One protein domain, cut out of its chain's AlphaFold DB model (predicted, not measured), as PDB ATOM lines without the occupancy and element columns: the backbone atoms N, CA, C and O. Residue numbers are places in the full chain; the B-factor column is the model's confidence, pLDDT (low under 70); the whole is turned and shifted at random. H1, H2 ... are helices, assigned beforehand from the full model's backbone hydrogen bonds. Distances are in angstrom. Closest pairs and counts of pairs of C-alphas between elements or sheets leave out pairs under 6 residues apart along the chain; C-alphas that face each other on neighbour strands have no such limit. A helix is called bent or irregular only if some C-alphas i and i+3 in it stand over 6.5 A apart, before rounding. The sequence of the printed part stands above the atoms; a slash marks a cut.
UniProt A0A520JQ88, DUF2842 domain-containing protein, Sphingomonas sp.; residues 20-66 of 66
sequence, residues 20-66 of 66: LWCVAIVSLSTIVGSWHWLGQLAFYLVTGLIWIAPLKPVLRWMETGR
ATOM      1  N   LEU A  20      85.532 121.531 124.496       97.75
ATOM      2  CA  LEU A  20      86.560 121.155 123.522       97.75
ATOM      3  C   LEU A  20      87.889 121.855 123.808       97.75
ATOM      4  O   LEU A  20      88.938 121.216 123.746       97.75
ATOM      5  N   TRP A  21      87.845 123.141 124.162       97.44
ATOM      6  CA  TRP A  21      89.042 123.900 124.502       97.44
ATOM      7  C   TRP A  21      89.730 123.346 125.751       97.44
ATOM      8  O   TRP A  21      90.926 123.062 125.724       97.44
ATOM      9  N   CYS A  22      88.977 123.113 126.827       97.00
ATOM     10  CA  CYS A  22      89.499 122.524 128.057       97.00
ATOM     11  C   CYS A  22      90.098 121.138 127.809       97.00
ATOM     12  O   CYS A  22      91.208 120.879 128.263       97.00
ATOM     13  N   VAL A  23      89.407 120.268 127.066       98.12
ATOM     14  CA  VAL A  23      89.921 118.935 126.721       98.12
ATOM     15  C   VAL A  23      91.233 119.057 125.951       98.12
ATOM     16  O   VAL A  23      92.219 118.447 126.353       98.12
ATOM     17  N   ALA A  24      91.287 119.894 124.913       97.38
ATOM     18  CA  ALA A  24      92.494 120.086 124.115       97.38
ATOM     19  C   ALA A  24      93.689 120.553 124.966       97.38
ATOM     20  O   ALA A  24      94.774 119.979 124.875       97.38
ATOM     21  N   ILE A  25      93.493 121.559 125.823       96.94
ATOM     22  CA  ILE A  25      94.566 122.105 126.665       96.94
ATOM     23  C   ILE A  25      94.989 121.119 127.761       96.94
ATOM     24  O   ILE A  25      96.184 120.930 127.984       96.94
ATOM     25  N   VAL A  26      94.040 120.443 128.414       96.81
ATOM     26  CA  VAL A  26      94.343 119.435 129.445       96.81
ATOM     27  C   VAL A  26      95.111 118.259 128.846       96.81
ATOM     28  O   VAL A  26      96.093 117.818 129.444       96.81
ATOM     29  N   SER A  27      94.744 117.793 127.650       97.44
ATOM     30  CA  SER A  27      95.469 116.722 126.956       97.44
ATOM     31  C   SER A  27      96.922 117.086 126.629       97.44
ATOM     32  O   SER A  27      97.768 116.199 126.544       97.44
ATOM     33  N   LEU A  28      97.239 118.377 126.484       96.00
ATOM     34  CA  LEU A  28      98.603 118.867 126.256       96.00
ATOM     35  C   LEU A  28      99.393 119.103 127.555       96.00
ATOM     36  O   LEU A  28     100.611 119.283 127.499       96.00
ATOM     37  N   SER A  29      98.741 119.071 128.721       93.44
ATOM     38  CA  SER A  29      99.343 119.431 130.014       93.44
ATOM     39  C   SER A  29     100.579 118.595 130.363       93.44
ATOM     40  O   SER A  29     101.560 119.138 130.859       93.44
ATOM     41  N   THR A  30     100.607 117.298 130.037       95.19
ATOM     42  CA  THR A  30     101.784 116.443 130.287       95.19
ATOM     43  C   THR A  30     103.008 116.890 129.486       95.19
ATOM     44  O   THR A  30     104.127 116.864 129.993       95.19
ATOM     45  N   ILE A  31     102.802 117.340 128.246       96.69
ATOM     46  CA  ILE A  31     103.875 117.831 127.373       96.69
ATOM     47  C   ILE A  31     104.344 119.198 127.869       96.69
ATOM     48  O   ILE A  31     105.534 119.393 128.105       96.69
ATOM     49  N   VAL A  32     103.407 120.120 128.093       96.38
ATOM     50  CA  VAL A  32     103.700 121.480 128.576       96.38
ATOM     51  C   VAL A  32     104.349 121.445 129.965       96.38
ATOM     52  O   VAL A  32     105.251 122.228 130.250       96.38
ATOM     53  N   GLY A  33     103.972 120.481 130.805       95.00
ATOM     54  CA  GLY A  33     104.549 120.236 132.127       95.00
ATOM     55  C   GLY A  33     106.056 119.958 132.116       95.00
ATOM     56  O   GLY A  33     106.727 120.239 133.102       95.00
ATOM     57  N   SER A  34     106.602 119.473 130.995       96.75
ATOM     58  CA  SER A  34     108.046 119.243 130.833       96.75
ATOM     59  C   SER A  34     108.838 120.496 130.435       96.75
ATOM     60  O   SER A  34     110.068 120.491 130.471       96.75
ATOM     61  N   TRP A  35     108.155 121.570 130.029       96.81
ATOM     62  CA  TRP A  35     108.801 122.796 129.569       96.81
ATOM     63  C   TRP A  35     109.337 123.633 130.730       96.81
ATOM     64  O   TRP A  35     108.903 123.518 131.873       96.81
ATOM     65  N   HIS A  36     110.244 124.555 130.408       97.31
ATOM     66  CA  HIS A  36     110.662 125.595 131.341       97.31
ATOM     67  C   HIS A  36     109.457 126.450 131.774       97.31
ATOM     68  O   HIS A  36     108.560 126.719 130.970       97.31
ATOM     69  N   TRP A  37     109.459 126.934 133.016       97.12
ATOM     70  CA  TRP A  37     108.320 127.648 133.614       97.12
ATOM     71  C   TRP A  37     107.849 128.868 132.797       97.12
ATOM     72  O   TRP A  37     106.654 129.135 132.722       97.12
ATOM     73  N   LEU A  38     108.764 129.578 132.123       97.56
ATOM     74  CA  LEU A  38     108.427 130.696 131.229       97.56
ATOM     75  C   LEU A  38     107.604 130.249 130.016       97.56
ATOM     76  O   LEU A  38     106.679 130.946 129.605       97.56
ATOM     77  N   GLY A  39     107.924 129.081 129.455       97.62
ATOM     78  CA  GLY A  39     107.176 128.496 128.343       97.62
ATOM     79  C   GLY A  39     105.774 128.078 128.774       97.62
ATOM     80  O   GLY A  39     104.810 128.348 128.062       97.62
ATOM     81  N   GLN A  40     105.650 127.499 129.971       97.00
ATOM     82  CA  GLN A  40     104.350 127.186 130.571       97.00
ATOM     83  C   GLN A  40     103.523 128.452 130.790       97.00
ATOM     84  O   GLN A  40     102.358 128.500 130.400       97.00
ATOM     85  N   LEU A  41     104.132 129.493 131.364       97.50
ATOM     86  CA  LEU A  41     103.471 130.770 131.612       97.50
ATOM     87  C   LEU A  41     102.947 131.383 130.309       97.50
ATOM     88  O   LEU A  41     101.769 131.726 130.225       97.50
ATOM     89  N   ALA A  42     103.796 131.480 129.285       97.88
ATOM     90  CA  ALA A  42     103.402 132.012 127.986       97.88
ATOM     91  C   ALA A  42     102.272 131.184 127.355       97.88
ATOM     92  O   ALA A  42     101.288 131.754 126.886       97.88
ATOM     93  N   PHE A  43     102.379 129.852 127.396       97.38
ATOM     94  CA  PHE A  43     101.355 128.953 126.873       97.38
ATOM     95  C   PHE A  43     100.009 129.182 127.563       97.38
ATOM     96  O   PHE A  43      99.038 129.520 126.891       97.38
ATOM     97  N   TYR A  44      99.956 129.090 128.895       95.75
ATOM     98  CA  TYR A  44      98.703 129.218 129.639       95.75
ATOM     99  C   TYR A  44      98.082 130.614 129.533       95.75
ATOM    100  O   TYR A  44      96.859 130.716 129.418       95.75
ATOM    101  N   LEU A  45      98.892 131.679 129.490       97.50
ATOM    102  CA  LEU A  45      98.398 133.040 129.257       97.50
ATOM    103  C   LEU A  45      97.754 133.179 127.874       97.50
ATOM    104  O   LEU A  45      96.637 133.685 127.760       97.50
ATOM    105  N   VAL A  46      98.426 132.700 126.824       97.38
ATOM    106  CA  VAL A  46      97.901 132.780 125.455       97.38
ATOM    107  C   VAL A  46      96.654 131.913 125.311       97.38
ATOM    108  O   VAL A  46      95.629 132.398 124.830       97.38
ATOM    109  N   THR A  47      96.687 130.661 125.773       96.31
ATOM    110  CA  THR A  47      95.537 129.749 125.674       96.31
ATOM    111  C   THR A  47      94.357 130.203 126.525       96.31
ATOM    112  O   THR A  47      93.215 129.963 126.141       96.31
ATOM    113  N   GLY A  48      94.619 130.878 127.649       95.12
ATOM    114  CA  GLY A  48      93.608 131.465 128.529       95.12
ATOM    115  C   GLY A  48      92.952 132.727 127.965       95.12
ATOM    116  O   GLY A  48      91.862 133.084 128.407       95.12
ATOM    117  N   LEU A  49      93.563 133.369 126.964       96.06
ATOM    118  CA  LEU A  49      93.020 134.562 126.313       96.06
ATOM    119  C   LEU A  49      92.391 134.253 124.948       96.06
ATOM    120  O   LEU A  49      91.313 134.753 124.625       96.06
ATOM    121  N   ILE A  50      93.041 133.416 124.138       96.19
ATOM    122  CA  ILE A  50      92.668 133.208 122.732       96.19
ATOM    123  C   ILE A  50      91.313 132.505 122.561       96.19
ATOM    124  O   ILE A  50      90.613 132.758 121.582       96.19
ATOM    125  N   TRP A  51      90.894 131.688 123.532       94.25
ATOM    126  CA  TRP A  51      89.609 130.975 123.495       94.25
ATOM    127  C   TRP A  51      88.388 131.905 123.520       94.25
ATOM    128  O   TRP A  51      87.291 131.493 123.150       94.25
ATOM    129  N   ILE A  52      88.572 133.170 123.914       93.50
ATOM    130  CA  ILE A  52      87.516 134.190 123.959       93.50
ATOM    131  C   ILE A  52      87.164 134.682 122.548       93.50
ATOM    132  O   ILE A  52      86.019 135.050 122.287       93.50
ATOM    133  N   ALA A  53      88.124 134.672 121.616       94.25
ATOM    134  CA  ALA A  53      87.939 135.166 120.250       94.25
ATOM    135  C   ALA A  53      86.672 134.622 119.542       94.25
ATOM    136  O   ALA A  53      85.909 135.428 118.996       94.25
ATOM    137  N   PRO A  54      86.373 133.307 119.577       91.50
ATOM    138  CA  PRO A  54      85.167 132.755 118.959       91.50
ATOM    139  C   PRO A  54      83.844 133.078 119.682       91.50
ATOM    140  O   PRO A  54      82.788 132.878 119.087       91.50
ATOM    141  N   LEU A  55      83.840 133.620 120.910       93.12
ATOM    142  CA  LEU A  55      82.588 133.968 121.611       93.12
ATOM    143  C   LEU A  55      81.845 135.128 120.940       93.12
ATOM    144  O   LEU A  55      80.619 135.118 120.844       93.12
ATOM    145  N   LYS A  56      82.580 136.130 120.450       91.56
ATOM    146  CA  LYS A  56      82.008 137.346 119.857       91.56
ATOM    147  C   LYS A  56      81.022 137.070 118.705       91.56
ATOM    148  O   LYS A  56      79.925 137.631 118.745       91.56
ATOM    149  N   PRO A  57      81.350 136.255 117.680       91.62
ATOM    150  CA  PRO A  57      80.396 135.941 116.616       91.62
ATOM    151  C   PRO A  57      79.198 135.116 117.111       91.62
ATOM    152  O   PRO A  57      78.077 135.382 116.686       91.62
ATOM    153  N   VAL A  58      79.397 134.179 118.047       91.25
ATOM    154  CA  VAL A  58      78.304 133.360 118.604       91.25
ATOM    155  C   VAL A  58      77.289 134.231 119.345       91.25
ATOM    156  O   VAL A  58      76.086 134.114 119.118       91.25
ATOM    157  N   LEU A  59      77.771 135.159 120.175       91.56
ATOM    158  CA  LEU A  59      76.922 136.104 120.900       91.56
ATOM    159  C   LEU A  59      76.150 137.021 119.942       91.56
ATOM    160  O   LEU A  59      74.939 137.190 120.090       91.56
ATOM    161  N   ARG A  60      76.820 137.547 118.908       92.62
ATOM    162  CA  ARG A  60      76.171 138.384 117.887       92.62
ATOM    163  C   ARG A  60      75.031 137.641 117.185       92.62
ATOM    164  O   ARG A  60      73.952 138.214 117.012       92.62
ATOM    165  N   TRP A  61      75.236 136.368 116.860       92.69
ATOM    166  CA  TRP A  61      74.211 135.532 116.246       92.69
ATOM    167  C   TRP A  61      73.032 135.258 117.193       92.69
ATOM    168  O   TRP A  61      71.868 135.314 116.782       92.69
ATOM    169  N   MET A  62      73.296 135.027 118.482       92.19
ATOM    170  CA  MET A  62      72.240 134.823 119.482       92.19
ATOM    171  C   MET A  62      71.311 136.043 119.579       92.19
ATOM    172  O   MET A  62      70.079 135.896 119.568       92.19
ATOM    173  N   GLU A  63      71.894 137.240 119.627       89.94
ATOM    174  CA  GLU A  63      71.168 138.502 119.785       89.94
ATOM    175  C   GLU A  63      70.481 138.950 118.493       89.94
ATOM    176  O   GLU A  63      69.285 139.245 118.501       89.94
ATOM    177  N   THR A  64      71.207 138.947 117.372       87.69
ATOM    178  CA  THR A  64      70.767 139.597 116.125       87.69
ATOM    179  C   THR A  64      70.338 138.631 115.022       87.69
ATOM    180  O   THR A  64      69.701 139.056 114.059       87.69
ATOM    181  N   GLY A  65      70.667 137.340 115.145       78.69
ATOM    182  CA  GLY A  65      70.467 136.338 114.092       78.69
ATOM    183  C   GLY A  65      71.429 136.461 112.903       78.69
ATOM    184  O   GLY A  65      71.248 135.729 111.933       78.69
ATOM    185  N   ARG A  66      72.416 137.365 112.974       70.94
ATOM    186  CA  ARG A  66      73.461 137.615 111.971       70.94
ATOM    187  C   ARG A  66      74.850 137.312 112.517       70.94
ATOM    188  O   ARG A  66      75.057 137.510 113.734       70.94
TER     189      ARG A  66
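This is residues 20 to 66 of the 66 residues of the protein "DUF2842 domain-containing protein" of Sphingomonas sp. (UniProt A0A520JQ88). Two helices, H1 and H2, lie side by side and run opposite ways as a loose, open hairpin, and a third helix, H3, continues beyond the far end of H2 as an arm that reaches past H1 and packs on neither helix. The turn of the hairpin, residues 33 to 39, of which 37 to 39 belong to H2, sticks out at one end, and residues 59 to 65, of which 59 to 64 belong to H3, stick out at the other. The printed part has 47 residues with three named helices, H1, H2 and H3 in that order, and no named strand; the class is all helix. It is only just extended, close to loose, with a radius of gyration of the C-alphas of 14.6 A, and the C-alphas span 45 by 18 by 8 A, with the arm adding to the length.

H1, residues 20 to 32, is followed by H2, residues 37 to 50. The two only just touch, with 3 pairs of C-alphas within 8 A; the closest C-alphas are those of Val 32 and Gln 40, 6.1 A apart. Their lines stand at a shallow tilt of 9 degrees, opposite ways, with 12.0 A from centre to centre, and they form a helical hairpin. H3, residues 55 to 64, touches no helix: it is apart from H1 and also apart from H2. In H2 and H3 every pair of O i and N i+4 is within hydrogen-bond range, while in H1 it is 7 of 9.

H1 begins at C-alpha 20, at (86.560, 121.155, 123.522), and measures 17.9 A from its first to its last C-alpha. It is irregular: the C-alphas of Ser 27 and Thr 30 are 7.1 A apart. H2, the longest helix with 14 residues, runs from C-alpha 37 at (108.320, 127.648, 133.614) to C-alpha 50 and measures 19.9 A. H3 has 10 residues, measures 14.2 A, and ends at C-alpha 64, at (70.767, 139.597, 116.125).

The outline is a rod, and the two C-alphas farthest apart are those of His 36 and Gly 65, 45.0 A. Without the stretches that stand free, the body has 33 residues and spans 40 by 18 by 7 A. The links from H1 to H2 and from H2 to H3 are both tight, with 4 residues each. The printed part has no cut and ends at residue 66, the chain's last residue. The mean pLDDT of the printed part is 94.4, and no printed residue is under 70.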